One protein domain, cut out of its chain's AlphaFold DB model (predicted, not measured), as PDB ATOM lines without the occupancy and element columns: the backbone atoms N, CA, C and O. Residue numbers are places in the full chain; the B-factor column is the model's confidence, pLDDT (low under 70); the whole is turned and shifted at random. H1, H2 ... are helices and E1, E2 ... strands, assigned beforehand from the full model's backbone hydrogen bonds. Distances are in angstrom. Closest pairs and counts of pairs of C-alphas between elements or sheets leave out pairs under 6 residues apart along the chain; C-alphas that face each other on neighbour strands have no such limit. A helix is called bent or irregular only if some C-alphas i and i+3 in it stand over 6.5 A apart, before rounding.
ATOM      1  N   GLU A   6      59.664 -34.928 -33.361       91.88
ATOM      2  CA  GLU A   6      58.601 -35.780 -33.904       91.88
ATOM      3  C   GLU A   6      58.059 -36.728 -32.831       91.88
ATOM      4  O   GLU A   6      56.857 -36.782 -32.604       91.88
ATOM      5  N   THR A   7      58.944 -37.363 -32.054       92.38
ATOM      6  CA  THR A   7      58.520 -38.230 -30.941       92.38
ATOM      7  C   THR A   7      57.782 -37.436 -29.849       92.38
ATOM      8  O   THR A   7      56.875 -37.956 -29.199       92.38
ATOM      9  N   LEU A   8      58.163 -36.171 -29.613       94.31
ATOM     10  CA  LEU A   8      57.441 -35.288 -28.687       94.31
ATOM     11  C   LEU A   8      56.046 -34.933 -29.198       94.31
ATOM     12  O   LEU A   8      55.099 -34.987 -28.411       94.31
ATOM     13  N   TRP A   9      55.940 -34.570 -30.478       94.69
ATOM     14  CA  TRP A   9      54.675 -34.304 -31.152       94.69
ATOM     15  C   TRP A   9      53.747 -35.510 -31.029       94.69
ATOM     16  O   TRP A   9      52.674 -35.392 -30.445       94.69
ATOM     17  N   GLU A  10      54.200 -36.681 -31.481       94.88
ATOM     18  CA  GLU A  10      53.410 -37.911 -31.478       94.88
ATOM     19  C   GLU A  10      52.909 -38.249 -30.077       94.88
ATOM     20  O   GLU A  10      51.721 -38.502 -29.880       94.88
ATOM     21  N   ARG A  11      53.792 -38.193 -29.074       95.25
ATOM     22  CA  ARG A  11      53.424 -38.474 -27.686       95.25
ATOM     23  C   ARG A  11      52.395 -37.483 -27.148       95.25
ATOM     24  O   ARG A  11      51.505 -37.896 -26.408       95.25
ATOM     25  N   TRP A  12      52.551 -36.194 -27.446       94.69
ATOM     26  CA  TRP A  12      51.638 -35.168 -26.947       94.69
ATOM     27  C   TRP A  12      50.273 -35.273 -27.624       94.69
ATOM     28  O   TRP A  12      49.275 -35.365 -26.919       94.69
ATOM     29  N   VAL A  13      50.232 -35.361 -28.954       95.38
ATOM     30  CA  VAL A  13      48.992 -35.515 -29.729       95.38
ATOM     31  C   VAL A  13      48.263 -36.809 -29.368       95.38
ATOM     32  O   VAL A  13      47.048 -36.787 -29.199       95.38
ATOM     33  N   THR A  14      48.990 -37.913 -29.157       95.19
ATOM     34  CA  THR A  14      48.389 -39.179 -28.704       95.19
ATOM     35  C   THR A  14      47.632 -39.005 -27.387       95.19
ATOM     36  O   THR A  14      46.510 -39.470 -27.271       95.19
ATOM     37  N   ARG A  15      48.224 -38.299 -26.413       93.06
ATOM     38  CA  ARG A  15      47.669 -38.096 -25.056       93.06
ATOM     39  C   ARG A  15      46.681 -36.930 -24.931       93.06
ATOM     40  O   ARG A  15      46.352 -36.489 -23.828       93.06
ATOM     41  N   THR A  16      46.350 -36.304 -26.053       92.94
ATOM     42  CA  THR A  16      45.488 -35.124 -26.086       92.94
ATOM     43  C   THR A  16      44.460 -35.311 -27.188       92.94
ATOM     44  O   THR A  16      43.443 -35.952 -26.967       92.94
ATOM     45  N   VAL A  17      44.765 -34.834 -28.390       93.06
ATOM     46  CA  VAL A  17      43.842 -34.798 -29.521       93.06
ATOM     47  C   VAL A  17      43.340 -36.195 -29.898       93.06
ATOM     48  O   VAL A  17      42.145 -36.378 -30.091       93.06
ATOM     49  N   LEU A  18      44.223 -37.197 -29.985       93.12
ATOM     50  CA  LEU A  18      43.821 -38.548 -30.396       93.12
ATOM     51  C   LEU A  18      42.986 -39.263 -29.322       93.12
ATOM     52  O   LEU A  18      42.035 -39.966 -29.656       93.12
ATOM     53  N   GLU A  19      43.322 -39.079 -28.044       91.19
ATOM     54  CA  GLU A  19      42.500 -39.560 -26.927       91.19
ATOM     55  C   GLU A  19      41.087 -38.957 -26.991       91.19
ATOM     56  O   GLU A  19      40.114 -39.701 -26.887       91.19
ATOM     57  N   ASP A  20      40.963 -37.654 -27.262       89.69
ATOM     58  CA  ASP A  20      39.665 -36.974 -27.359       89.69
ATOM     59  C   ASP A  20      38.867 -37.396 -28.611       89.69
ATOM     60  O   ASP A  20      37.651 -37.552 -28.531       89.69
ATOM     61  N   ILE A  21      39.532 -37.642 -29.748       87.75
ATOM     62  CA  ILE A  21      38.901 -38.142 -30.990       87.75
ATOM     63  C   ILE A  21      38.378 -39.576 -30.833       87.75
ATOM     64  O   ILE A  21      37.382 -39.964 -31.438       87.75
ATOM     65  N   THR A  22      39.082 -40.407 -30.065       85.44
ATOM     66  CA  THR A  22      38.743 -41.832 -29.914       85.44
ATOM     67  C   THR A  22      37.829 -42.108 -28.724       85.44
ATOM     68  O   THR A  22      37.303 -43.219 -28.590       85.44
ATOM     69  N   ALA A  23      37.616 -41.119 -27.855       84.69
ATOM     70  CA  ALA A  23      36.738 -41.245 -26.708       84.69
ATOM     71  C   ALA A  23      35.262 -41.280 -27.139       84.69
ATOM     72  O   ALA A  23      34.764 -40.438 -27.875       84.69
ATOM     73  N   ALA A  24      34.526 -42.272 -26.633       71.25
ATOM     74  CA  ALA A  24      33.123 -42.497 -26.996       71.25
ATOM     75  C   ALA A  24      32.154 -41.419 -26.464       71.25
ATOM     76  O   ALA A  24      30.971 -41.437 -26.806       71.25
ATOM     77  N   GLU A  25      32.629 -40.533 -25.585       69.00
ATOM     78  CA  GLU A  25      31.818 -39.553 -24.853       69.00
ATOM     79  C   GLU A  25      32.038 -38.104 -25.328       69.00
ATOM     80  O   GLU A  25      31.313 -37.209 -24.892       69.00
ATOM     81  N   THR A  26      33.002 -37.858 -26.221       63.19
ATOM     82  CA  THR A  26      33.410 -36.520 -26.674       63.19
ATOM     83  C   THR A  26      32.982 -36.251 -28.122       63.19
ATOM     84  O   THR A  26      32.996 -37.155 -28.952       63.19
ATOM     85  N   PRO A  27      32.591 -35.009 -28.465       63.56
ATOM     86  CA  PRO A  27      32.132 -34.650 -29.809       63.56
ATOM     87  C   PRO A  27      33.262 -34.483 -30.843       63.56
ATOM     88  O   PRO A  27      33.004 -33.949 -31.916       63.56
ATOM     89  N   ASP A  28      34.495 -34.899 -30.548       75.06
ATOM     90  CA  ASP A  28      35.625 -34.740 -31.463       75.06
ATOM     91  C   ASP A  28      35.736 -35.967 -32.392       75.06
ATOM     92  O   ASP A  28      35.663 -37.101 -31.918       75.06
ATOM     93  N   PRO A  29      35.901 -35.778 -33.714       85.62
ATOM     94  CA  PRO A  29      36.248 -34.525 -34.386       85.62
ATOM     95  C   PRO A  29      35.031 -33.631 -34.727       85.62
ATOM     96  O   PRO A  29      34.032 -34.102 -35.267       85.62
ATOM     97  N   VAL A  30      35.132 -32.315 -34.473       91.69
ATOM     98  CA  VAL A  30      34.068 -31.333 -34.782       91.69
ATOM     99  C   VAL A  30      34.331 -30.630 -36.112       91.69
ATOM    100  O   VAL A  30      35.229 -29.791 -36.216       91.69
ATOM    101  N   GLU A  31      33.536 -30.952 -37.130       94.62
ATOM    102  CA  GLU A  31      33.612 -30.340 -38.462       94.62
ATOM    103  C   GLU A  31      33.175 -28.870 -38.431       94.62
ATOM    104  O   GLU A  31      32.127 -28.536 -37.883       94.62
ATOM    105  N   ILE A  32      33.970 -27.979 -39.025       93.75
ATOM    106  CA  ILE A  32      33.741 -26.527 -38.954       93.75
ATOM    107  C   ILE A  32      32.705 -26.049 -39.979       93.75
ATOM    108  O   ILE A  32      31.891 -25.173 -39.671       93.75
ATOM    109  N   VAL A  33      32.776 -26.567 -41.204       92.94
ATOM    110  CA  VAL A  33      32.072 -26.037 -42.379       92.94
ATOM    111  C   VAL A  33      30.989 -27.014 -42.823       92.94
ATOM    112  O   VAL A  33      31.263 -28.192 -42.966       92.94
ATOM    113  N   ASP A  34      29.788 -26.504 -43.081       91.12
ATOM    114  CA  ASP A  34      28.768 -27.187 -43.879       91.12
ATOM    115  C   ASP A  34      28.738 -26.541 -45.271       91.12
ATOM    116  O   ASP A  34      28.373 -25.363 -45.418       91.12
ATOM    117  N   ASP A  35      29.161 -27.307 -46.277       87.12
ATOM    118  CA  ASP A  35      29.221 -26.923 -47.689       87.12
ATOM    119  C   ASP A  35      28.155 -27.619 -48.555       87.12
ATOM    120  O   ASP A  35      28.177 -27.521 -49.782       87.12
ATOM    121  N   SER A  36      27.163 -28.267 -47.930       85.38
ATOM    122  CA  SER A  36      26.067 -28.938 -48.643       85.38
ATOM    123  C   SER A  36      25.126 -27.967 -49.377       85.38
ATOM    124  O   SER A  36      24.335 -28.375 -50.236       85.38
ATOM    125  N   GLY A  37      25.194 -26.676 -49.031       84.00
ATOM    126  CA  GLY A  37      24.408 -25.585 -49.602       84.00
ATOM    127  C   GLY A  37      25.134 -24.766 -50.679       84.00
ATOM    128  O   GLY A  37      26.252 -25.048 -51.086       84.00
ATOM    129  N   ALA A  38      24.475 -23.703 -51.152       77.62
ATOM    130  CA  ALA A  38      25.064 -22.767 -52.120       77.62
ATOM    131  C   ALA A  38      26.060 -21.771 -51.490       77.62
ATOM    132  O   ALA A  38      26.810 -21.116 -52.210       77.62
ATOM    133  N   GLU A  39      26.041 -21.632 -50.164       85.44
ATOM    134  CA  GLU A  39      26.936 -20.773 -49.389       85.44
ATOM    135  C   GLU A  39      27.571 -21.599 -48.269       85.44
ATOM    136  O   GLU A  39      26.897 -22.445 -47.680       85.44
ATOM    137  N   LEU A  40      28.835 -21.314 -47.934       89.94
ATOM    138  CA  LEU A  40      29.475 -21.914 -46.765       89.94
ATOM    139  C   LEU A  40      28.763 -21.471 -45.485       89.94
ATOM    140  O   LEU A  40      28.699 -20.275 -45.164       89.94
ATOM    141  N   THR A  41      28.309 -22.449 -44.710       93.38
ATOM    142  CA  THR A  41      27.745 -22.239 -43.375       93.38
ATOM    143  C   THR A  41      28.540 -23.018 -42.327       93.38
ATOM    144  O   THR A  41      29.512 -23.695 -42.647       93.38
ATOM    145  N   ARG A  42      28.214 -22.831 -41.045       94.50
ATOM    146  CA  ARG A  42      28.823 -23.600 -39.949       94.50
ATOM    147  C   ARG A  42      27.938 -24.800 -39.670       94.50
ATOM    148  O   ARG A  42      26.720 -24.642 -39.723       94.50
ATOM    149  N   THR A  43      28.531 -25.923 -39.288       93.88
ATOM    150  CA  THR A  43      27.758 -27.052 -38.762       93.88
ATOM    151  C   THR A  43      27.118 -26.680 -37.414       93.88
ATOM    152  O   THR A  43      27.659 -25.866 -36.654       93.88
ATOM    153  N   ASP A  44      25.984 -27.302 -37.084       92.38
ATOM    154  CA  ASP A  44      25.362 -27.152 -35.761       92.38
ATOM    155  C   ASP A  44      26.308 -27.641 -34.649       92.38
ATOM    156  O   ASP A  44      26.444 -26.990 -33.613       92.38
ATOM    157  N   ALA A  45      27.050 -28.728 -34.905       91.81
ATOM    158  CA  ALA A  45      28.042 -29.277 -33.982       91.81
ATOM    159  C   ALA A  45      29.145 -28.261 -33.640       91.81
ATOM    160  O   ALA A  45      29.526 -28.124 -32.476       91.81
ATOM    161  N   TYR A  46      29.631 -27.501 -34.625       91.62
ATOM    162  CA  TYR A  46      30.610 -26.440 -34.402       91.62
ATOM    163  C   TYR A  46      30.046 -25.280 -33.581       91.62
ATOM    164  O   TYR A  46      30.737 -24.728 -32.714       91.62
ATOM    165  N   ASP A  47      28.794 -24.897 -33.840       90.31
ATOM    166  CA  ASP A  47      28.124 -23.844 -33.084       90.31
ATOM    167  C   ASP A  47      27.896 -24.243 -31.623       90.31
ATOM    168  O   ASP A  47      28.206 -23.442 -30.734       90.31
ATOM    169  N   ASP A  48      27.468 -25.477 -31.370       90.44
ATOM    170  CA  ASP A  48      27.324 -26.027 -30.023       90.44
ATOM    171  C   ASP A  48      28.679 -26.125 -29.312       90.44
ATOM    172  O   ASP A  48      28.824 -25.650 -28.181       90.44
ATOM    173  N   TYR A  49      29.706 -26.645 -29.991       88.81
ATOM    174  CA  TYR A  49      31.054 -26.789 -29.439       88.81
ATOM    175  C   TYR A  49      31.645 -25.456 -28.983       88.81
ATOM    176  O   TYR A  49      32.095 -25.308 -27.842       88.81
ATOM    177  N   ARG A  50      31.639 -24.444 -29.863       89.94
ATOM    178  CA  ARG A  50      32.245 -23.145 -29.545       89.94
ATOM    179  C   ARG A  50      31.462 -22.411 -28.454       89.94
ATOM    180  O   ARG A  50      32.072 -21.702 -27.657       89.94
ATOM    181  N   LEU A  51      30.129 -22.529 -28.431       87.19
ATOM    182  CA  LEU A  51      29.274 -21.859 -27.445       87.19
ATOM    183  C   LEU A  51      29.307 -22.565 -26.085       87.19
ATOM    184  O   LEU A  51      29.180 -21.891 -25.064       87.19
ATOM    185  N   GLY A  52      29.523 -23.882 -26.068       84.44
ATOM    186  CA  GLY A  52      29.589 -24.694 -24.856       84.44
ATOM    187  C   GLY A  52      30.842 -24.479 -24.005       84.44
ATOM    188  O   GLY A  52      30.792 -24.726 -22.803       84.44
ATOM    189  N   ARG A  53      31.950 -23.992 -24.583       84.00
ATOM    190  CA  ARG A  53      33.236 -23.844 -23.871       84.00
ATOM    191  C   ARG A  53      33.411 -22.509 -23.130       84.00
ATOM    192  O   ARG A  53      34.064 -22.462 -22.103       84.00
ATOM    193  N   GLY A  54      32.774 -21.419 -23.563       81.12
ATOM    194  CA  GLY A  54      32.789 -20.157 -22.806       81.12
ATOM    195  C   GLY A  54      34.163 -19.460 -22.728       81.12
ATOM    196  O   GLY A  54      34.856 -19.321 -23.739       81.12
ATOM    197  N   ALA A  55      34.496 -18.918 -21.551       86.38
ATOM    198  CA  ALA A  55      35.739 -18.190 -21.281       86.38
ATOM    199  C   ALA A  55      36.669 -19.034 -20.402       86.38
ATOM    200  O   ALA A  55      36.206 -19.651 -19.450       86.38
ATOM    201  N   GLY A  56      37.961 -19.006 -20.715       87.94
ATOM    202  CA  GLY A  56      38.989 -19.867 -20.129       87.94
ATOM    203  C   GLY A  56      40.284 -19.732 -20.923       87.94
ATOM    204  O   GLY A  56      40.289 -19.085 -21.977       87.94
ATOM    205  N   ASP A  57      41.378 -20.307 -20.436       90.56
ATOM    206  CA  ASP A  57      42.656 -20.286 -21.141       90.56
ATOM    207  C   ASP A  57      42.734 -21.480 -22.094       90.56
ATOM    208  O   ASP A  57      43.099 -22.587 -21.719       90.56
ATOM    209  N   TYR A  58      42.408 -21.247 -23.366       93.56
ATOM    210  CA  TYR A  58      42.361 -22.305 -24.370       93.56
ATOM    211  C   TYR A  58      43.597 -22.333 -25.263       93.56
ATOM    212  O   TYR A  58      44.027 -21.300 -25.791       93.56
ATOM    213  N   LEU A  59      44.076 -23.549 -25.525       95.50
ATOM    214  CA  LEU A  59      44.779 -23.907 -26.755       95.50
ATOM    215  C   LEU A  59      43.762 -24.537 -27.714       95.50
ATOM    216  O   LEU A  59      42.947 -25.353 -27.292       95.50
ATOM    217  N   TYR A  60      43.808 -24.198 -28.998       95.44
ATOM    218  CA  TYR A  60      42.992 -24.849 -30.021       95.44
ATOM    219  C   TYR A  60      43.801 -25.163 -31.276       95.44
ATOM    220  O   TYR A  60      44.788 -24.494 -31.597       95.44
ATOM    221  N   LEU A  61      43.367 -26.202 -31.979       96.69
ATOM    222  CA  LEU A  61      43.913 -26.667 -33.241       96.69
ATOM    223  C   LEU A  61      42.807 -26.640 -34.299       96.69
ATOM    224  O   LEU A  61      41.699 -27.107 -34.059       96.69
ATOM    225  N   LEU A  62      43.129 -26.113 -35.478       97.81
ATOM    226  CA  LEU A  62      42.429 -26.437 -36.717       97.81
ATOM    227  C   LEU A  62      43.240 -27.530 -37.403       97.81
ATOM    228  O   LEU A  62      44.461 -27.381 -37.528       97.81
ATOM    229  N   TYR A  63      42.603 -28.618 -37.817       97.75
ATOM    230  CA  TYR A  63      43.317 -29.788 -38.323       97.75
ATOM    231  C   TYR A  63      42.509 -30.563 -39.366       97.75
ATOM    232  O   TYR A  63      41.296 -30.399 -39.481       97.75
ATOM    233  N   LEU A  64      43.215 -31.396 -40.127       96.94
ATOM    234  CA  LEU A  64      42.644 -32.396 -41.025       96.94
ATOM    235  C   LEU A  64      42.883 -33.791 -40.454       96.94
ATOM    236  O   LEU A  64      43.820 -34.000 -39.676       96.94
ATOM    237  N   LEU A  65      42.062 -34.739 -40.893       95.00
ATOM    238  CA  LEU A  65      42.236 -36.159 -40.612       95.00
ATOM    239  C   LEU A  65      42.615 -36.907 -41.886       95.00
ATOM    240  O   LEU A  65      41.991 -36.710 -42.928       95.00
ATOM    241  N   ASP A  66      43.632 -37.752 -41.784       93.00
ATOM    242  CA  ASP A  66      43.951 -38.765 -42.784       93.00
ATOM    243  C   ASP A  66      43.267 -40.072 -42.369       93.00
ATOM    244  O   ASP A  66      43.574 -40.636 -41.320       93.00
ATOM    245  N   GLU A  67      42.251 -40.502 -43.120       89.44
ATOM    246  CA  GLU A  67      41.433 -41.653 -42.737       89.44
ATOM    247  C   GLU A  67      41.972 -42.975 -43.314       89.44
ATOM    248  O   GLU A  67      42.291 -43.046 -44.506       89.44
ATOM    249  N   PRO A  68      41.981 -44.068 -42.523       90.81
ATOM    250  CA  PRO A  68      41.525 -44.164 -41.131       90.81
ATOM    251  C   PRO A  68      42.516 -43.546 -40.128       90.81
ATOM    252  O   PRO A  68      43.723 -43.702 -40.263       90.81
ATOM    253  N   VAL A  69      41.988 -42.904 -39.079       92.06
ATOM    254  CA  VAL A  69      42.805 -42.283 -38.023       92.06
ATOM    255  C   VAL A  69      43.280 -43.353 -37.043       92.06
ATOM    256  O   VAL A  69      42.509 -43.821 -36.204       92.06
ATOM    257  N   GLU A  70      44.549 -43.743 -37.137       90.75
ATOM    258  CA  GLU A  70      45.135 -44.778 -36.276       90.75
ATOM    259  C   GLU A  70      46.207 -44.216 -35.336       90.75
ATOM    260  O   GLU A  70      46.449 -44.753 -34.251       90.75
ATOM    261  N   THR A  71      46.863 -43.132 -35.743       93.38
ATOM    262  CA  THR A  71      48.060 -42.605 -35.099       93.38
ATOM    263  C   THR A  71      48.062 -41.082 -35.032       93.38
ATOM    264  O   THR A  71      47.321 -40.376 -35.711       93.38
ATOM    265  N   ALA A  72      48.972 -40.543 -34.222       92.81
ATOM    266  CA  ALA A  72      49.157 -39.104 -34.073       92.81
ATOM    267  C   ALA A  72      49.609 -38.394 -35.366       92.81
ATOM    268  O   ALA A  72      49.459 -37.178 -35.481       92.81
ATOM    269  N   THR A  73      50.203 -39.123 -36.319       90.62
ATOM    270  CA  THR A  73      50.632 -38.556 -37.604       90.62
ATOM    271  C   THR A  73      49.483 -38.358 -38.582       90.62
ATOM    272  O   THR A  73      49.642 -37.583 -39.522       90.62
ATOM    273  N   ASP A  74      48.344 -39.009 -38.338       93.19
ATOM    274  CA  ASP A  74      47.136 -38.910 -39.167       93.19
ATOM    275  C   ASP A  74      46.329 -37.641 -38.842       93.19
ATOM    276  O   ASP A  74      45.384 -37.287 -39.540       93.19
ATOM    277  N   ILE A  75      46.736 -36.917 -37.794       95.38
ATOM    278  CA  ILE A  75      46.204 -35.615 -37.400       95.38
ATOM    279  C   ILE A  75      47.130 -34.540 -37.979       95.38
ATOM    280  O   ILE A  75      48.222 -34.298 -37.461       95.38
ATOM    281  N   ILE A  76      46.699 -33.890 -39.062       96.19
ATOM    282  CA  ILE A  76      47.495 -32.888 -39.783       96.19
ATOM    283  C   ILE A  76      47.134 -31.491 -39.254       96.19
ATOM    284  O   ILE A  76      46.053 -30.984 -39.568       96.19
ATOM    285  N   PRO A  77      48.002 -30.825 -38.467       97.12
ATOM    286  CA  PRO A  77      47.718 -29.493 -37.955       97.12
ATOM    287  C   PRO A  77      47.761 -28.458 -39.083       97.12
ATOM    288  O   PRO A  77      48.763 -28.306 -39.784       97.12
ATOM    289  N   VAL A  78      46.679 -27.694 -39.209       97.75
ATOM    290  CA  VAL A  78      46.558 -26.569 -40.146       97.75
ATOM    291  C   VAL A  78      46.846 -25.256 -39.433       97.75
ATOM    292  O   VAL A  78      47.520 -24.381 -39.972       97.75
ATOM    293  N   TYR A  79      46.375 -25.099 -38.199       98.00
ATOM    294  CA  TYR A  79      46.648 -23.913 -37.398       98.00
ATOM    295  C   TYR A  79      46.593 -24.247 -35.913       98.00
ATOM    296  O   TYR A  79      45.669 -24.911 -35.459       98.00
ATOM    297  N   VAL A  80      47.554 -23.739 -35.154       97.56
ATOM    298  CA  VAL A  80      47.564 -23.794 -33.691       97.56
ATOM    299  C   VAL A  80      47.329 -22.384 -33.180       97.56
ATOM    300  O   VAL A  80      47.922 -21.438 -33.698       97.56
ATOM    301  N   GLY A  81      46.477 -22.213 -32.180       96.56
ATOM    302  CA  GLY A  81      46.263 -20.900 -31.601       96.56
ATOM    303  C   GLY A  81      45.868 -20.936 -30.146       96.56
ATOM    304  O   GLY A  81      45.480 -21.964 -29.596       96.56
ATOM    305  N   GLU A  82      45.923 -19.757 -29.546       94.38
ATOM    306  CA  GLU A  82      45.514 -19.542 -28.173       94.38
ATOM    307  C   GLU A  82      44.444 -18.456 -28.031       94.38
ATOM    308  O   GLU A  82      44.262 -17.605 -28.910       94.38
ATOM    309  N   THR A  83      43.651 -18.525 -26.957       94.06
ATOM    310  CA  THR A  83      42.644 -17.501 -26.651       94.06
ATOM    311  C   THR A  83      42.073 -17.616 -25.235       94.06
ATOM    312  O   THR A  83      41.924 -18.713 -24.717       94.06
ATOM    313  N   GLY A  84      41.704 -16.471 -24.649       92.12
ATOM    314  CA  GLY A  84      40.891 -16.386 -23.428       92.12
ATOM    315  C   GLY A  84      39.378 -16.542 -23.680       92.12
ATOM    316  O   GLY A  84      38.567 -16.496 -22.758       92.12
ATOM    317  N   ASN A  85      38.966 -16.605 -24.954       92.56
ATOM    318  CA  ASN A  85      37.569 -16.667 -25.383       92.56
ATOM    319  C   ASN A  85      37.457 -17.444 -26.703       92.56
ATOM    320  O   ASN A  85      37.494 -16.871 -27.801       92.56
ATOM    321  N   ILE A  86      37.319 -18.765 -26.581       92.25
ATOM    322  CA  ILE A  86      37.307 -19.679 -27.727       92.25
ATOM    323  C   ILE A  86      36.094 -19.458 -28.631       92.25
ATOM    324  O   ILE A  86      36.241 -19.453 -29.852       92.25
ATOM    325  N   ALA A  87      34.931 -19.135 -28.059       92.81
ATOM    326  CA  ALA A  87      33.704 -18.881 -28.808       92.81
ATOM    327  C   ALA A  87      33.864 -17.760 -29.850       92.81
ATOM    328  O   ALA A  87      33.509 -17.928 -31.021       92.81
ATOM    329  N   ASN A  88      34.413 -16.613 -29.431       93.00
ATOM    330  CA  ASN A  88      34.625 -15.463 -30.310       93.00
ATOM    331  C   ASN A  88      35.757 -15.708 -31.304       93.00
ATOM    332  O   ASN A  88      35.645 -15.318 -32.466       93.00
ATOM    333  N   ARG A  89      36.840 -16.354 -30.859       94.62
ATOM    334  CA  ARG A  89      37.999 -16.610 -31.713       94.62
ATOM    335  C   ARG A  89      37.661 -17.572 -32.851       94.62
ATOM    336  O   ARG A  89      38.013 -17.298 -33.993       94.62
ATOM    337  N   LEU A  90      36.946 -18.654 -32.559       94.81
ATOM    338  CA  LEU A  90      36.490 -19.621 -33.557       94.81
ATOM    339  C   LEU A  90      35.517 -18.983 -34.563       94.81
ATOM    340  O   LEU A  90      35.689 -19.128 -35.771       94.81
ATOM    341  N   LEU A  91      34.576 -18.157 -34.090       94.50
ATOM    342  CA  LEU A  91      33.695 -17.390 -34.978       94.50
ATOM    343  C   LEU A  91      34.467 -16.448 -35.917       94.50
ATOM    344  O   LEU A  91      34.091 -16.286 -37.080       94.50
ATOM    345  N   GLU A  92      35.525 -15.804 -35.423       95.69
ATOM    346  CA  GLU A  92      36.395 -14.970 -36.250       95.69
ATOM    347  C   GLU A  92      37.109 -15.797 -37.327       95.69
ATOM    348  O   GLU A  92      37.087 -15.394 -38.490       95.69
ATOM    349  N   HIS A  93      37.675 -16.956 -36.970       95.56
ATOM    350  CA  HIS A  93      38.327 -17.856 -37.929       95.56
ATOM    351  C   HIS A  93      37.379 -18.287 -39.043       95.56
ATOM    352  O   HIS A  93      37.734 -18.139 -40.207       95.56
ATOM    353  N   PHE A  94      36.162 -18.729 -38.709       95.94
ATOM    354  CA  PHE A  94      35.170 -19.116 -39.716       95.94
ATOM    355  C   PHE A  94      34.842 -17.965 -40.678       95.94
ATOM    356  O   PHE A  94      34.852 -18.146 -41.894       95.94
ATOM    357  N   ARG A  95      34.585 -16.756 -40.153       96.00
ATOM    358  CA  ARG A  95      34.281 -15.585 -40.996       96.00
ATOM    359  C   ARG A  95      35.426 -15.278 -41.952       96.00
ATOM    360  O   ARG A  95      35.186 -15.066 -43.131       96.00
ATOM    361  N   ARG A  96      36.657 -15.279 -41.441       96.38
ATOM    362  CA  ARG A  96      37.849 -14.975 -42.234       96.38
ATOM    363  C   ARG A  96      38.162 -16.056 -43.263       96.38
ATOM    364  O   ARG A  96      38.540 -15.704 -44.367       96.38
ATOM    365  N   LEU A  97      37.964 -17.330 -42.921       95.38
ATOM    366  CA  LEU A  97      38.058 -18.451 -43.856       95.38
ATOM    367  C   LEU A  97      37.081 -18.267 -45.020       95.38
ATOM    368  O   LEU A  97      37.492 -18.286 -46.172       95.38
ATOM    369  N   ARG A  98      35.801 -18.027 -44.716       94.75
ATOM    370  CA  ARG A  98      34.768 -17.798 -45.731       94.75
ATOM    371  C   ARG A  98      35.097 -16.597 -46.621       94.75
ATOM    372  O   ARG A  98      34.914 -16.676 -47.826       94.75
ATOM    373  N   ASP A  99      35.577 -15.502 -46.035       94.19
ATOM    374  CA  ASP A  99      35.932 -14.288 -46.780       94.19
ATOM    375  C   ASP A  99      37.198 -14.473 -47.659       94.19
ATOM    376  O   ASP A  99      37.439 -13.656 -48.544       94.19
ATOM    377  N   SER A 100      37.992 -15.527 -47.425       94.25
ATOM    378  CA  SER A 100      39.176 -15.909 -48.215       94.25
ATOM    379  C   SER A 100      38.871 -16.917 -49.339       94.25
ATOM    380  O   SER A 100      39.779 -17.289 -50.080       94.25
ATOM    381  N   LEU A 101      37.622 -17.382 -49.468       93.12
ATOM    382  CA  LEU A 101      37.197 -18.337 -50.496       93.12
ATOM    383  C   LEU A 101      36.425 -17.643 -51.636       93.12
ATOM    384  O   LEU A 101      35.673 -16.704 -51.367       93.12
ATOM    385  N   PRO A 102      36.534 -18.139 -52.886       92.62
ATOM    386  CA  PRO A 102      37.388 -19.251 -53.324       92.62
ATOM    387  C   PRO A 102      38.848 -18.817 -53.523       92.62
ATOM    388  O   PRO A 102      39.117 -17.694 -53.954       92.62
ATOM    389  N   THR A 103      39.822 -19.707 -53.299       91.06
ATOM    390  CA  THR A 103      41.243 -19.297 -53.399       91.06
ATOM    391  C   THR A 103      41.733 -19.126 -54.836       91.06
ATOM    392  O   THR A 103      42.776 -18.524 -55.075       91.06
ATOM    393  N   THR A 104      40.939 -19.563 -55.818       89.19
ATOM    394  CA  THR A 104      41.174 -19.296 -57.249       89.19
ATOM    395  C   THR A 104      41.025 -17.821 -57.629       89.19
ATOM    396  O   THR A 104      41.560 -17.406 -58.657       89.19
ATOM    397  N   GLU A 105      40.339 -17.022 -56.807       87.31
ATOM    398  CA  GLU A 105      40.218 -15.570 -56.980       87.31
ATOM    399  C   GLU A 105      41.355 -14.793 -56.306       87.31
ATOM    400  O   GLU A 105      41.457 -13.575 -56.475       87.31
ATOM    401  N   TRP A 106      42.236 -15.479 -55.569       89.12
ATOM    402  CA  TRP A 106      43.401 -14.838 -54.980       89.12
ATOM    403  C   TRP A 106      44.318 -14.288 -56.075       89.12
ATOM    404  O   TRP A 106      44.709 -14.983 -57.017       89.12
ATOM    405  N   ALA A 107      44.701 -13.026 -55.915       83.38
ATOM    406  CA  ALA A 107      45.680 -12.366 -56.753       83.38
ATOM    407  C   ALA A 107      46.751 -11.749 -55.862       83.38
ATOM    408  O   ALA A 107      46.438 -11.083 -54.874       83.38
ATOM    409  N   ASP A 108      48.012 -11.932 -56.245       83.00
ATOM    410  CA  ASP A 108      49.093 -11.191 -55.615       83.00
ATOM    411  C   ASP A 108      48.924  -9.701 -55.933       83.00
ATOM    412  O   ASP A 108      49.106  -9.257 -57.069       83.00
ATOM    413  N   ASP A 109      48.555  -8.921 -54.921       79.50
ATOM    414  CA  ASP A 109      48.434  -7.468 -55.022       79.50
ATOM    415  C   ASP A 109      49.792  -6.757 -54.849       79.50
ATOM    416  O   ASP A 109      49.864  -5.525 -54.837       79.50
ATOM    417  N   GLY A 110      50.882  -7.525 -54.714       73.69
ATOM    418  CA  GLY A 110      52.235  -7.034 -54.476       73.69
ATOM    419  C   GLY A 110      52.438  -6.463 -53.071       73.69
ATOM    420  O   GLY A 110      53.529  -5.969 -52.758       73.69
ATOM    421  N   SER A 111      51.414  -6.502 -52.214       73.12
ATOM    422  CA  SER A 111      51.523  -6.115 -50.819       73.12
ATOM    423  C   SER A 111      52.108  -7.262 -50.003       73.12
ATOM    424  O   SER A 111      51.900  -8.449 -50.253       73.12
ATOM    425  N   TRP A 112      52.884  -6.911 -48.981       65.62
ATOM    426  CA  TRP A 112      53.380  -7.939 -48.088       65.62
ATOM    427  C   TRP A 112      52.231  -8.573 -47.299       65.62
ATOM    428  O   TRP A 112      51.491  -7.879 -46.598       65.62
ATOM    429  N   GLY A 113      52.170  -9.906 -47.340       70.56
ATOM    430  CA  GLY A 113      51.106 -10.672 -46.703       70.56
ATOM    431  C   GLY A 113      49.826 -10.738 -47.534       70.56
ATOM    432  O   GLY A 113      48.801 -11.084 -46.948       70.56
ATOM    433  N   SER A 114      49.908 -10.435 -48.839       80.31
ATOM    434  CA  SER A 114      48.836 -10.589 -49.834       80.31
ATOM    435  C   SER A 114      48.197 -11.971 -49.779       80.31
ATOM    436  O   SER A 114      46.980 -12.100 -49.774       80.31
ATOM    437  N   TYR A 115      49.015 -13.012 -49.651       90.44
ATOM    438  CA  TYR A 115      48.577 -14.316 -49.177       90.44
ATOM    439  C   TYR A 115      48.639 -14.303 -47.653       90.44
ATOM    440  O   TYR A 115      49.736 -14.266 -47.089       90.44
ATOM    441  N   SER A 116      47.489 -14.246 -46.983       91.06
ATOM    442  CA  SER A 116      47.313 -14.161 -45.530       91.06
ATOM    443  C   SER A 116      47.286 -15.547 -44.864       91.06
ATOM    444  O   SER A 116      47.422 -16.579 -45.515       91.06
ATOM    445  N   LYS A 117      47.192 -15.603 -43.524       93.38
ATOM    446  CA  LYS A 117      47.038 -16.898 -42.833       93.38
ATOM    447  C   LYS A 117      45.694 -17.554 -43.162       93.38
ATOM    448  O   LYS A 117      45.600 -18.771 -43.145       93.38
ATOM    449  N   TYR A 118      44.673 -16.747 -43.449       95.38
ATOM    450  CA  TYR A 118      43.339 -17.239 -43.770       95.38
ATOM    451  C   TYR A 118      43.260 -17.725 -45.210       95.38
ATOM    452  O   TYR A 118      42.649 -18.759 -45.435       95.38
ATOM    453  N   ASP A 119      43.979 -17.081 -46.131       95.56
ATOM    454  CA  ASP A 119      44.126 -17.587 -47.501       95.56
ATOM    455  C   ASP A 119      44.839 -18.944 -47.497       95.56
ATOM    456  O   ASP A 119      44.416 -19.861 -48.188       95.56
ATOM    457  N   HIS A 120      45.842 -19.132 -46.626       96.00
ATOM    458  CA  HIS A 120      46.470 -20.443 -46.432       96.00
ATOM    459  C   HIS A 120      45.491 -21.492 -45.906       96.00
ATOM    460  O   HIS A 120      45.383 -22.563 -46.499       96.00
ATOM    461  N   ILE A 121      44.772 -21.205 -44.815       97.31
ATOM    462  CA  ILE A 121      43.774 -22.138 -44.261       97.31
ATOM    463  C   ILE A 121      42.711 -22.470 -45.323       97.31
ATOM    464  O   ILE A 121      42.344 -23.633 -45.464       97.31
ATOM    465  N   ALA A 122      42.269 -21.479 -46.102       97.00
ATOM    466  CA  ALA A 122      41.321 -21.646 -47.201       97.00
ATOM    467  C   ALA A 122      41.869 -22.548 -48.315       97.00
ATOM    468  O   ALA A 122      41.175 -23.460 -48.751       97.00
ATOM    469  N   THR A 123      43.124 -22.361 -48.733       97.19
ATOM    470  CA  THR A 123      43.752 -23.218 -49.748       97.19
ATOM    471  C   THR A 123      43.944 -24.643 -49.235       97.19
ATOM    472  O   THR A 123      43.777 -25.590 -49.999       97.19
ATOM    473  N   VAL A 124      44.281 -24.823 -47.953       97.12
ATOM    474  CA  VAL A 124      44.325 -26.154 -47.329       97.12
ATOM    475  C   VAL A 124      42.944 -26.803 -47.362       97.12
ATOM    476  O   VAL A 124      42.846 -27.941 -47.802       97.12
ATOM    477  N   TYR A 125      41.896 -26.074 -46.973       96.50
ATOM    478  CA  TYR A 125      40.512 -26.553 -47.017       96.50
ATOM    479  C   TYR A 125      40.070 -26.943 -48.440       96.50
ATOM    480  O   TYR A 125      39.592 -28.053 -48.625       96.50
ATOM    481  N   GLU A 126      40.301 -26.109 -49.461       95.56
ATOM    482  CA  GLU A 126      39.921 -26.433 -50.852       95.56
ATOM    483  C   GLU A 126      40.700 -27.617 -51.452       95.56
ATOM    484  O   GLU A 126      40.215 -28.264 -52.381       95.56
ATOM    485  N   ARG A 127      41.925 -27.882 -50.977       95.56
ATOM    486  CA  ARG A 127      42.779 -28.978 -51.478       95.56
ATOM    487  C   ARG A 127      42.618 -30.280 -50.693       95.56
ATOM    488  O   ARG A 127      43.064 -31.318 -51.181       95.56
ATOM    489  N   ALA A 128      42.054 -30.228 -49.491       95.25
ATOM    490  CA  ALA A 128      41.881 -31.392 -48.638       95.25
ATOM    491  C   ALA A 128      40.733 -32.281 -49.130       95.25
ATOM    492  O   ALA A 128      39.733 -31.812 -49.664       95.25
ATOM    493  N   THR A 129      40.880 -33.588 -48.930       92.25
ATOM    494  CA  THR A 129      39.803 -34.567 -49.139       92.25
ATOM    495  C   THR A 129      38.982 -34.809 -47.875       92.25
ATOM    496  O   THR A 129      37.892 -35.368 -47.968       92.25
ATOM    497  N   SER A 130      39.499 -34.411 -46.711       93.44
ATOM    498  CA  SER A 130      38.813 -34.483 -45.425       93.44
ATOM    499  C   SER A 130      38.316 -33.107 -44.972       93.44
ATOM    500  O   SER A 130      38.905 -32.086 -45.344       93.44
ATOM    501  N   PRO A 131      37.244 -33.062 -44.159       95.00
ATOM    502  CA  PRO A 131      36.770 -31.819 -43.576       95.00
ATOM    503  C   PRO A 131      37.826 -31.111 -42.727       95.00
ATOM    504  O   PRO A 131      38.738 -31.725 -42.168       95.00
ATOM    505  N   LEU A 132      37.661 -29.795 -42.584       96.81
ATOM    506  CA  LEU A 132      38.421 -29.022 -41.611       96.81
ATOM    507  C   LEU A 132      37.760 -29.150 -40.236       96.81
ATOM    508  O   LEU A 132      36.614 -28.733 -40.051       96.81
ATOM    509  N   TYR A 133      38.509 -29.676 -39.272       96.94
ATOM    510  CA  TYR A 133      38.052 -29.917 -37.909       96.94
ATOM    511  C   TYR A 133      38.633 -28.908 -36.918       96.94
ATOM    512  O   TYR A 133      39.680 -28.297 -37.161       96.94
ATOM    513  N   VAL A 134      37.961 -28.748 -35.777       95.75
ATOM    514  CA  VAL A 134      38.460 -27.991 -34.624       95.75
ATOM    515  C   VAL A 134      38.629 -28.894 -33.410       95.75
ATOM    516  O   VAL A 134      37.783 -29.732 -33.129       95.75
ATOM    517  N   TRP A 135      39.713 -28.678 -32.672       94.88
ATOM    518  CA  TRP A 135      39.932 -29.225 -31.338       94.88
ATOM    519  C   TRP A 135      40.360 -28.099 -30.399       94.88
ATOM    520  O   TRP A 135      41.016 -27.145 -30.814       94.88
ATOM    521  N   GLY A 136      39.996 -28.191 -29.130       92.38
ATOM    522  CA  GLY A 136      40.228 -27.177 -28.118       92.38
ATOM    523  C   GLY A 136      40.405 -27.829 -26.759       92.38
ATOM    524  O   GLY A 136      39.665 -28.736 -26.389       92.38
ATOM    525  N   CYS A 137      41.373 -27.339 -25.999       90.81
ATOM    526  CA  CYS A 137      41.685 -27.816 -24.663       90.81
ATOM    527  C   CYS A 137      41.792 -26.625 -23.727       90.81
ATOM    528  O   CYS A 137      42.495 -25.658 -24.040       90.81
ATOM    529  N   ASP A 138      41.097 -26.707 -22.594       91.12
ATOM    530  CA  ASP A 138      41.350 -25.802 -21.483       91.12
ATOM    531  C   ASP A 138      42.707 -26.168 -20.877       91.12
ATOM    532  O   ASP A 138      43.009 -27.341 -20.636       91.12
ATOM    533  N   ILE A 139      43.578 -25.182 -20.729       89.44
ATOM    534  CA  ILE A 139      44.946 -25.398 -20.271       89.44
ATOM    535  C   ILE A 139      44.962 -25.705 -18.776       89.44
ATOM    536  O   ILE A 139      45.821 -26.469 -18.340       89.44
ATOM    537  N   ASP A 140      43.989 -25.201 -18.015       86.06
ATOM    538  CA  ASP A 140      43.890 -25.457 -16.575       86.06
ATOM    539  C   ASP A 140      43.577 -26.932 -16.269       86.06
ATOM    540  O   ASP A 140      43.895 -27.438 -15.191       86.06
ATOM    541  N   GLU A 141      43.016 -27.664 -17.237       86.06
ATOM    542  CA  GLU A 141      42.756 -29.106 -17.141       86.06
ATOM    543  C   GLU A 141      44.009 -29.961 -17.410       86.06
ATOM    544  O   GLU A 141      43.972 -31.189 -17.286       86.06
ATOM    545  N   ARG A 142      45.139 -29.346 -17.787       81.94
ATOM    546  CA  ARG A 142      46.372 -30.051 -18.161       81.94
ATOM    547  C   ARG A 142      47.540 -29.620 -17.277       81.94
ATOM    548  O   ARG A 142      48.010 -28.491 -17.319       81.94
ATOM    549  N   GLU A 143      48.116 -30.576 -16.551       78.88
ATOM    550  CA  GLU A 143      49.246 -30.300 -15.650       78.88
ATOM    551  C   GLU A 143      50.569 -29.994 -16.385       78.88
ATOM    552  O   GLU A 143      51.456 -29.344 -15.826       78.88
ATOM    553  N   GLN A 144      50.755 -30.494 -17.618       90.25
ATOM    554  CA  GLN A 144      52.043 -30.446 -18.324       90.25
ATOM    555  C   GLN A 144      51.905 -30.252 -19.841       90.25
ATOM    556  O   GLN A 144      51.034 -30.826 -20.492       90.25
ATOM    557  N   GLY A 145      52.842 -29.497 -20.421       93.56
ATOM    558  CA  GLY A 145      53.028 -29.387 -21.870       93.56
ATOM    559  C   GLY A 145      53.837 -30.552 -22.473       93.56
ATOM    560  O   GLY A 145      54.290 -31.449 -21.757       93.56
ATOM    561  N   PRO A 146      54.120 -30.529 -23.790       94.88
ATOM    562  CA  PRO A 146      54.769 -31.641 -24.505       94.88
ATOM    563  C   PRO A 146      56.171 -32.003 -23.981       94.88
ATOM    564  O   PRO A 146      56.594 -33.161 -24.059       94.88
ATOM    565  N   TYR A 147      56.876 -31.027 -23.402       94.50
ATOM    566  CA  TYR A 147      58.210 -31.197 -22.821       94.50
ATOM    567  C   TYR A 147      58.196 -31.774 -21.392       94.50
ATOM    568  O   TYR A 147      59.268 -31.997 -20.842       94.50
ATOM    569  N   GLY A 148      57.023 -32.048 -20.804       93.75
ATOM    570  CA  GLY A 148      56.896 -32.643 -19.463       93.75
ATOM    571  C   GLY A 148      56.971 -31.646 -18.303       93.75
ATOM    572  O   GLY A 148      57.250 -32.038 -17.177       93.75
ATOM    573  N   PHE A 149      56.739 -30.359 -18.572       95.06
ATOM    574  CA  PHE A 149      56.759 -29.292 -17.568       95.06
ATOM    575  C   PHE A 149      55.445 -28.507 -17.577       95.06
ATOM    576  O   PHE A 149      54.839 -28.390 -18.653       95.06
ATOM    577  N   PRO A 150      55.045 -27.909 -16.436       94.06
ATOM    578  CA  PRO A 150      53.941 -26.959 -16.390       94.06
ATOM    579  C   PRO A 150      54.121 -25.851 -17.422       94.06
ATOM    580  O   PRO A 150      55.240 -25.424 -17.729       94.06
ATOM    581  N   THR A 151      53.013 -25.387 -17.973       93.25
ATOM    582  CA  THR A 151      52.998 -24.422 -19.068       93.25
ATOM    583  C   THR A 151      51.814 -23.491 -18.888       93.25
ATOM    584  O   THR A 151      50.865 -23.819 -18.190       93.25
ATOM    585  N   TYR A 152      51.875 -22.335 -19.528       92.75
ATOM    586  CA  TYR A 152      50.727 -21.452 -19.698       92.75
ATOM    587  C   TYR A 152      50.451 -21.278 -21.186       92.75
ATOM    588  O   TYR A 152      51.214 -21.745 -22.035       92.75
ATOM    589  N   ARG A 153      49.354 -20.596 -21.493       91.69
ATOM    590  CA  ARG A 153      48.778 -20.485 -22.829       91.69
ATOM    591  C   ARG A 153      49.743 -20.055 -23.935       91.69
ATOM    592  O   ARG A 153      49.943 -20.806 -24.887       91.69
ATOM    593  N   HIS A 154      50.393 -18.908 -23.775       91.75
ATOM    594  CA  HIS A 154      51.341 -18.394 -24.768       91.75
ATOM    595  C   HIS A 154      52.578 -19.300 -24.934       91.75
ATOM    596  O   HIS A 154      53.006 -19.587 -26.050       91.75
ATOM    597  N   GLU A 155      53.121 -19.823 -23.827       94.31
ATOM    598  CA  GLU A 155      54.240 -20.773 -23.865       94.31
ATOM    599  C   GLU A 155      53.848 -22.085 -24.564       94.31
ATOM    600  O   GLU A 155      54.640 -22.655 -25.314       94.31
ATOM    601  N   LEU A 156      52.627 -22.577 -24.336       95.00
ATOM    602  CA  LEU A 156      52.138 -23.807 -24.947       95.00
ATOM    603  C   LEU A 156      51.934 -23.647 -26.457       95.00
ATOM    604  O   LEU A 156      52.348 -24.534 -27.198       95.00
ATOM    605  N   GLU A 157      51.379 -22.526 -26.925       95.81
ATOM    606  CA  GLU A 157      51.268 -22.246 -28.363       95.81
ATOM    607  C   GLU A 157      52.645 -22.317 -29.038       95.81
ATOM    608  O   GLU A 157      52.816 -23.061 -30.005       95.81
ATOM    609  N   ALA A 158      53.653 -21.639 -28.479       95.50
ATOM    610  CA  ALA A 158      55.012 -21.666 -29.011       95.50
ATOM    611  C   ALA A 158      55.604 -23.084 -29.064       95.50
ATOM    612  O   ALA A 158      56.196 -23.474 -30.074       95.50
ATOM    613  N   LYS A 159      55.405 -23.878 -28.002       95.94
ATOM    614  CA  LYS A 159      55.827 -25.286 -27.936       95.94
ATOM    615  C   LYS A 159      55.183 -26.112 -29.053       95.94
ATOM    616  O   LYS A 159      55.885 -26.826 -29.763       95.94
ATOM    617  N   ILE A 160      53.865 -26.027 -29.222       96.62
ATOM    618  CA  ILE A 160      53.131 -26.848 -30.196       96.62
ATOM    619  C   ILE A 160      53.423 -26.411 -31.633       96.62
ATOM    620  O   ILE A 160      53.660 -27.268 -32.484       96.62
ATOM    621  N   VAL A 161      53.507 -25.104 -31.904       96.69
ATOM    622  CA  VAL A 161      53.901 -24.586 -33.224       96.69
ATOM    623  C   VAL A 161      55.323 -25.014 -33.578       96.69
ATOM    624  O   VAL A 161      55.549 -25.481 -34.692       96.69
ATOM    625  N   GLY A 162      56.272 -24.915 -32.641       94.69
ATOM    626  CA  GLY A 162      57.654 -25.348 -32.854       94.69
ATOM    627  C   GLY A 162      57.766 -26.839 -33.184       94.69
ATOM    628  O   GLY A 162      58.508 -27.215 -34.094       94.69
ATOM    629  N   LEU A 163      56.994 -27.691 -32.499       94.94
ATOM    630  CA  LEU A 163      56.934 -29.128 -32.785       94.94
ATOM    631  C   LEU A 163      56.300 -29.424 -34.150       94.94
ATOM    632  O   LEU A 163      56.894 -30.158 -34.940       94.94
ATOM    633  N   ALA A 164      55.140 -28.830 -34.444       94.62
ATOM    634  CA  ALA A 164      54.440 -29.022 -35.711       94.62
ATOM    635  C   ALA A 164      55.285 -28.540 -36.900       94.62
ATOM    636  O   ALA A 164      55.409 -29.236 -37.903       94.62
ATOM    637  N   HIS A 165      55.924 -27.374 -36.778       93.19
ATOM    638  CA  HIS A 165      56.742 -26.802 -37.843       93.19
ATOM    639  C   HIS A 165      58.026 -27.599 -38.111       93.19
ATOM    640  O   HIS A 165      58.486 -27.655 -39.248       93.19
ATOM    641  N   SER A 166      58.607 -28.246 -37.097       91.19
ATOM    642  CA  SER A 166      59.760 -29.135 -37.297       91.19
ATOM    643  C   SER A 166      59.390 -30.469 -37.959       91.19
ATOM    644  O   SER A 166      60.285 -31.189 -38.404       91.19
ATOM    645  N   HIS A 167      58.101 -30.806 -38.052       91.06
ATOM    646  CA  HIS A 167      57.630 -32.047 -38.656       91.06
ATOM    647  C   HIS A 167      57.400 -31.872 -40.175       91.06
ATOM    648  O   HIS A 167      56.516 -31.112 -40.575       91.06
ATOM    649  N   PRO A 168      58.123 -32.589 -41.062       87.06
ATOM    650  CA  PRO A 168      58.098 -32.347 -42.508       87.06
ATOM    651  C   PRO A 168      56.708 -32.414 -43.115       87.06
ATOM    652  O   PRO A 168      56.351 -31.507 -43.863       87.06
ATOM    653  N   ARG A 169      55.919 -33.421 -42.704       89.06
ATOM    654  CA  ARG A 169      54.539 -33.647 -43.160       89.06
ATOM    655  C   ARG A 169      53.649 -32.412 -42.989       89.06
ATOM    656  O   ARG A 169      52.714 -32.224 -43.751       89.06
ATOM    657  N   PHE A 170      53.922 -31.562 -41.997       91.38
ATOM    658  CA  PHE A 170      53.035 -30.449 -41.647       91.38
ATOM    659  C   PHE A 170      53.559 -29.093 -42.116       91.38
ATOM    660  O   PHE A 170      52.796 -28.134 -42.176       91.38
ATOM    661  N   THR A 171      54.840 -28.991 -42.494       85.19
ATOM    662  CA  THR A 171      55.496 -27.709 -42.830       85.19
ATOM    663  C   THR A 171      54.774 -26.892 -43.904       85.19
ATOM    664  O   THR A 171      54.877 -25.665 -43.912       85.19
ATOM    665  N   ARG A 172      54.056 -27.556 -44.816       91.88
ATOM    666  CA  ARG A 172      53.311 -26.930 -45.918       91.88
ATOM    667  C   ARG A 172      51.806 -26.815 -45.664       91.88
ATOM    668  O   ARG A 172      51.141 -26.067 -46.375       91.88
ATOM    669  N   ALA A 173      51.284 -27.495 -44.645       94.44
ATOM    670  CA  ALA A 173      49.896 -27.378 -44.202       94.44
ATOM    671  C   ALA A 173      49.726 -26.299 -43.118       94.44
ATOM    672  O   ALA A 173      48.715 -25.603 -43.100       94.44
ATOM    673  N   LEU A 174      50.735 -26.111 -42.262       95.44
ATOM    674  CA  LEU A 174      50.676 -25.217 -41.109       95.44
ATOM    675  C   LEU A 174      50.687 -23.730 -41.517       95.44
ATOM    676  O   LEU A 174      51.661 -23.236 -42.083       95.44
ATOM    677  N   ALA A 175      49.629 -23.005 -41.158       95.75
ATOM    678  CA  ALA A 175      49.404 -21.594 -41.482       95.75
ATOM    679  C   ALA A 175      49.916 -20.608 -40.406       95.75
ATOM    680  O   ALA A 175      49.744 -19.387 -40.537       95.75
ATOM    681  N   ASN A 176      50.509 -21.108 -39.314       95.00
ATOM    682  CA  ASN A 176      51.075 -20.278 -38.249       95.00
ATOM    683  C   ASN A 176      52.156 -19.329 -38.785       95.00
ATOM    684  O   ASN A 176      52.990 -19.699 -39.606       95.00
ATOM    685  N   ARG A 177      52.137 -18.084 -38.297       91.19
ATOM    686  CA  ARG A 177      53.103 -17.031 -38.669       91.19
ATOM    687  C   ARG A 177      53.932 -16.526 -37.503       91.19
ATOM    688  O   ARG A 177      55.013 -15.990 -37.717       91.19
ATOM    689  N   ASP A 178      53.401 -16.657 -36.297       90.56
ATOM    690  CA  ASP A 178      54.150 -16.433 -35.072       90.56
ATOM    691  C   ASP A 178      54.789 -17.762 -34.642       90.56
ATOM    692  O   ASP A 178      54.335 -18.835 -35.044       90.56
ATOM    693  N   PHE A 179      55.898 -17.678 -33.905       92.81
ATOM    694  CA  PHE A 179      56.748 -18.809 -33.486       92.81
ATOM    695  C   PHE A 179      57.413 -19.629 -34.604       92.81
ATOM    696  O   PHE A 179      58.206 -20.522 -34.316       92.81
ATOM    697  N   VAL A 180      57.182 -19.282 -35.870       92.50
ATOM    698  CA  VAL A 180      57.956 -19.769 -37.021       92.50
ATOM    699  C   VAL A 180      58.950 -18.698 -37.492       92.50
ATOM    700  O   VAL A 180      58.689 -17.505 -37.303       92.50
ATOM    701  N   PRO A 181      60.091 -19.069 -38.102       92.25
ATOM    702  CA  PRO A 181      61.030 -18.099 -38.672       92.25
ATOM    703  C   PRO A 181      60.355 -17.201 -39.716       92.25
ATOM    704  O   PRO A 181      59.697 -17.719 -40.616       92.25
ATOM    705  N   ASN A 182      60.572 -15.878 -39.681       92.25
ATOM    706  CA  ASN A 182      59.951 -14.926 -40.629       92.25
ATOM    707  C   ASN A 182      60.243 -15.225 -42.113       92.25
ATOM    708  O   ASN A 182      59.522 -14.751 -42.994       92.25
ATOM    709  N   ARG A 183      61.282 -16.012 -42.410       89.38
ATOM    710  CA  ARG A 183      61.559 -16.512 -43.760       89.38
ATOM    711  C   ARG A 183      60.401 -17.347 -44.316       89.38
ATOM    712  O   ARG A 183      60.060 -17.199 -45.482       89.38
ATOM    713  N   VAL A 184      59.756 -18.160 -43.482       89.69
ATOM    714  CA  VAL A 184      58.644 -19.035 -43.877       89.69
ATOM    715  C   VAL A 184      57.456 -18.232 -44.421       89.69
ATOM    716  O   VAL A 184      57.102 -18.437 -45.582       89.69
ATOM    717  N   PRO A 185      56.862 -17.265 -43.688       88.19
ATOM    718  CA  PRO A 185      55.773 -16.463 -44.232       88.19
ATOM    719  C   PRO A 185      56.201 -15.583 -45.418       88.19
ATOM    720  O   PRO A 185      55.354 -15.236 -46.236       88.19
ATOM    721  N   GLN A 186      57.489 -15.233 -45.550       86.50
ATOM    722  CA  GLN A 186      58.016 -14.545 -46.737       86.50
ATOM    723  C   GLN A 186      58.003 -15.439 -47.980       86.50
ATOM    724  O   GLN A 186      57.591 -14.998 -49.050       86.50
ATOM    725  N   GLU A 187      58.461 -16.683 -47.864       86.81
ATOM    726  CA  GLU A 187      58.436 -17.637 -48.975       86.81
ATOM    727  C   GLU A 187      57.001 -18.029 -49.332       86.81
ATOM    728  O   GLU A 187      56.631 -18.020 -50.502       86.81
ATOM    729  N   MET A 188      56.169 -18.262 -48.320       88.06
ATOM    730  CA  MET A 188      54.747 -18.539 -48.476       88.06
ATOM    731  C   MET A 188      54.018 -17.415 -49.226       88.06
ATOM    732  O   MET A 188      53.285 -17.694 -50.166       88.06
ATOM    733  N   ALA A 189      54.267 -16.144 -48.886       85.12
ATOM    734  CA  ALA A 189      53.654 -15.009 -49.581       85.12
ATOM    735  C   ALA A 189      54.088 -14.879 -51.052       85.12
ATOM    736  O   ALA A 189      53.298 -14.438 -51.876       85.12
ATOM    737  N   LYS A 190      55.320 -15.278 -51.395       85.62
ATOM    738  CA  LYS A 190      55.822 -15.246 -52.783       85.62
ATOM    739  C   LYS A 190      55.218 -16.334 -53.664       85.62
ATOM    740  O   LYS A 190      55.147 -16.161 -54.875       85.62
ATOM    741  N   VAL A 191      54.886 -17.479 -53.068       89.19
ATOM    742  CA  VAL A 191      54.385 -18.653 -53.792       89.19
ATOM    743  C   VAL A 191      52.851 -18.678 -53.815       89.19
ATOM    744  O   VAL A 191      52.266 -19.158 -54.783       89.19
ATOM    745  N   GLY A 192      52.195 -18.132 -52.789       90.81
ATOM    746  CA  GLY A 192      50.737 -18.092 -52.694       90.81
ATOM    747  C   GLY A 192      50.134 -19.493 -52.513       90.81
ATOM    748  O   GLY A 192      50.731 -20.317 -51.810       90.81
ATOM    749  N   PRO A 193      48.992 -19.803 -53.158       93.69
ATOM    750  CA  PRO A 193      48.321 -21.101 -53.041       93.69
ATOM    751  C   PRO A 193      49.216 -22.312 -53.346       93.69
ATOM    752  O   PRO A 193      49.093 -23.358 -52.711       93.69
ATOM    753  N   GLU A 194      50.183 -22.166 -54.256       92.56
ATOM    754  CA  GLU A 194      51.127 -23.233 -54.623       92.56
ATOM    755  C   GLU A 194      52.108 -23.605 -53.498       92.56
ATOM    756  O   GLU A 194      52.821 -24.602 -53.598       92.56
ATOM    757  N   TRP A 195      52.150 -22.836 -52.403       91.56
ATOM    758  CA  TRP A 195      52.924 -23.191 -51.217       91.56
ATOM    759  C   TRP A 195      52.367 -24.443 -50.535       91.56
ATOM    760  O   TRP A 195      53.138 -25.217 -49.957       91.56
ATOM    761  N   VAL A 196      51.041 -24.614 -50.576       94.00
ATOM    762  CA  VAL A 196      50.323 -25.668 -49.859       94.00
ATOM    763  C   VAL A 196      50.552 -27.014 -50.536       94.00
ATOM    764  O   VAL A 196      50.187 -27.217 -51.695       94.00
ATOM    765  N   GLY A 197      51.099 -27.957 -49.770       92.19
ATOM    766  CA  GLY A 197      51.299 -29.343 -50.179       92.19
ATOM    767  C   GLY A 197      50.982 -30.289 -49.028       92.19
ATOM    768  O   GLY A 197      51.762 -30.378 -48.085       92.19
ATOM    769  N   LEU A 198      49.847 -30.984 -49.108       89.00
ATOM    770  CA  LEU A 198      49.384 -31.904 -48.059       89.00
ATOM    771  C   LEU A 198      50.166 -33.231 -48.050       89.00
ATOM    772  O   LEU A 198      50.341 -33.833 -46.999       89.00
ATOM    773  N   GLU A 199      50.735 -33.601 -49.199       85.31
ATOM    774  CA  GLU A 199      51.563 -34.804 -49.392       85.31
ATOM    775  C   GLU A 199      53.075 -34.517 -49.310       85.31
ATOM    776  O   GLU A 199      53.917 -35.353 -49.646       85.31
ATOM    777  N   ALA A 200      53.466 -33.289 -48.954       78.25
ATOM    778  CA  ALA A 200      54.867 -32.892 -48.973       78.25
ATOM    779  C   ALA A 200      55.618 -33.456 -47.756       78.25
ATOM    780  O   ALA A 200      55.474 -32.974 -46.638       78.25
ATOM    781  N   GLU A 201      56.503 -34.426 -47.987       78.06
ATOM    782  CA  GLU A 201      57.366 -34.983 -46.931       78.06
ATOM    783  C   GLU A 201      58.759 -34.342 -46.867       78.06
ATOM    784  O   GLU A 201      59.556 -34.635 -45.973       78.06
ATOM    785  N   THR A 202      59.091 -33.467 -47.818       80.75
ATOM    786  CA  THR A 202      60.410 -32.828 -47.842       80.75
ATOM    787  C   THR A 202      60.440 -31.669 -46.843       80.75
ATOM    788  O   THR A 202      59.687 -30.708 -47.023       80.75
ATOM    789  N   PRO A 203      61.305 -31.710 -45.809       80.62
ATOM    790  CA  PRO A 203      61.421 -30.606 -44.867       80.62
ATOM    791  C   PRO A 203      61.891 -29.338 -45.586       80.62
ATOM    792  O   PRO A 203      62.727 -29.391 -46.491       80.62
ATOM    793  N   ASN A 204      61.384 -28.185 -45.148       81.50
ATOM    794  CA  ASN A 204      61.972 -26.904 -45.530       81.50
ATOM    795  C   ASN A 204      63.386 -26.754 -44.915       81.50
ATOM    796  O   ASN A 204      63.822 -27.570 -44.099       81.50
ATOM    797  N   GLU A 205      64.119 -25.717 -45.325       80.62
ATOM    798  CA  GLU A 205      65.501 -25.489 -44.877       80.62
ATOM    799  C   GLU A 205      65.621 -25.416 -43.346       80.62
ATOM    800  O   GLU A 205      66.491 -26.063 -42.767       80.62
ATOM    801  N   GLU A 206      64.691 -24.713 -42.697       83.62
ATOM    802  CA  GLU A 206      64.627 -24.544 -41.244       83.62
ATOM    803  C   GLU A 206      64.411 -25.902 -40.539       83.62
ATOM    804  O   GLU A 206      65.169 -26.296 -39.649       83.62
ATOM    805  N   ALA A 207      63.409 -26.681 -40.955       83.81
ATOM    806  CA  ALA A 207      63.133 -28.022 -40.433       83.81
ATOM    807  C   ALA A 207      64.307 -28.986 -40.635       83.81
ATOM    808  O   ALA A 207      64.618 -29.771 -39.736       83.81
ATOM    809  N   ARG A 208      65.012 -28.896 -41.768       85.12
ATOM    810  CA  ARG A 208      66.227 -29.679 -42.006       85.12
ATOM    811  C   ARG A 208      67.333 -29.321 -41.008       85.12
ATOM    812  O   ARG A 208      67.887 -30.228 -40.395       85.12
ATOM    813  N   MET A 209      67.600 -28.032 -40.784       83.19
ATOM    814  CA  MET A 209      68.625 -27.586 -39.827       83.19
ATOM    815  C   MET A 209      68.357 -28.096 -38.403       83.19
ATOM    816  O   MET A 209      69.273 -28.554 -37.720       83.19
ATOM    817  N   ILE A 210      67.099 -28.072 -37.954       87.25
ATOM    818  CA  ILE A 210      66.716 -28.590 -36.631       87.25
ATOM    819  C   ILE A 210      66.908 -30.102 -36.527       87.25
ATOM    820  O   ILE A 210      67.394 -30.575 -35.503       87.25
ATOM    821  N   ARG A 211      66.580 -30.857 -37.579       84.69
ATOM    822  CA  ARG A 211      66.764 -32.317 -37.613       84.69
ATOM    823  C   ARG A 211      68.225 -32.744 -37.579       84.69
ATOM    824  O   ARG A 211      68.548 -33.774 -36.998       84.69
ATOM    825  N   GLU A 212      69.090 -31.966 -38.216       85.38
ATOM    826  CA  GLU A 212      70.533 -32.219 -38.252       85.38
ATOM    827  C   GLU A 212      71.231 -31.792 -36.954       85.38
ATOM    828  O   GLU A 212      72.348 -32.233 -36.676       85.38
ATOM    829  N   THR A 213      70.575 -30.969 -36.131       86.88
ATOM    830  CA  THR A 213      71.133 -30.517 -34.858       86.88
ATOM    831  C   THR A 213      70.913 -31.569 -33.760       86.88
ATOM    832  O   THR A 213      69.778 -31.984 -33.518       86.88
TER     833      THR A 213
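AT A GLANCE: This is residues 6 to 213 of the 463 residues of an uncharacterized protein of Halogeometricum pallidum JCM 14848 (UniProt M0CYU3). A small, twisted sheet of three strands makes the core, with helices on both faces in three layers: H1 and H5 on one face, H2, H3 and H4 on the other. H6 and H7 lie farther out, off the sheet, H6 packing on H4 and H7 on the end of H5. The 208 printed residues hold seven named helices and three named strands, in the order H1 H2 E1 E2 H3 H4 E3 H5 H6 H7, of mixed class. The sheet's order is E2 E1 E3, antiparallel throughout. The whole is compact and rounded, with a radius of gyration of the C-alphas of 16.5 A and spans of 49 by 45 by 33 A.

HOW THE PARTS SIT: Start at H1, residues 6 to 22: its residues 6 to 9 alone touch H5, residues 153 to 166, the closest C-alphas being Trp 9 and Leu 163 at 5.9 A. Next, H2, residues 44 to 53, touches H3, residues 86 to 99, closest at the C-alphas of Arg 50 and Ala 87, 4.6 A. Then E1, residues 55 to 65, forms a hairpin with E2, residues 75 to 85; look at N 60 and O 81, 2.9 A. On its other side E1 pairs with E3, residues 133 to 138; N 61 and O 135 are 2.8 A apart. H3 touches H4, residues 117 to 127, and E2, H3 H4, E3 make a split strand-helix-strand unit, two same-way strands with E1 between them, its crossover right-handed. H5 is over E2 and E1 at a height over the sheet of 9.3 A, along the strands. H4 touches H6, residues 183 to 195, and H5 touches H7, residues 205 to 212, about perpendicular at 87 degrees. In H3, H4, H5 and H7 every O i to N i+4 pair is within hydrogen-bond range; H1 has 11 of 13, H2 5 of 6, H6 6 of 9.

IN THESE COORDINATES: Find C-alpha 6 at (58.601, -35.780, -33.904); from there H1 runs 21.1 A. E1 is 27.2 A long and bends by 63 degrees at residue 58; E2, 24.0 A, bends by 72 degrees at residue 78. H5 measures 20.1 A and H3 19.8 A. H7 ends at C-alpha 212, (70.533, -32.219, -38.252). H1 is only just irregular, C-alphas 15 and 18 being 6.6 A apart; H6 is irregular, C-alphas 190 and 193 being 9.5 A apart.

THE WHOLE: The two farthest C-alphas, Ala 38 and Thr 213, are 49.8 A apart. The printed part has no cut. Links H1 to H2, H3 to H4, E3 to H5 and H5 to H6 are long. Residues 25 to 27 and 112 are under pLDDT 70.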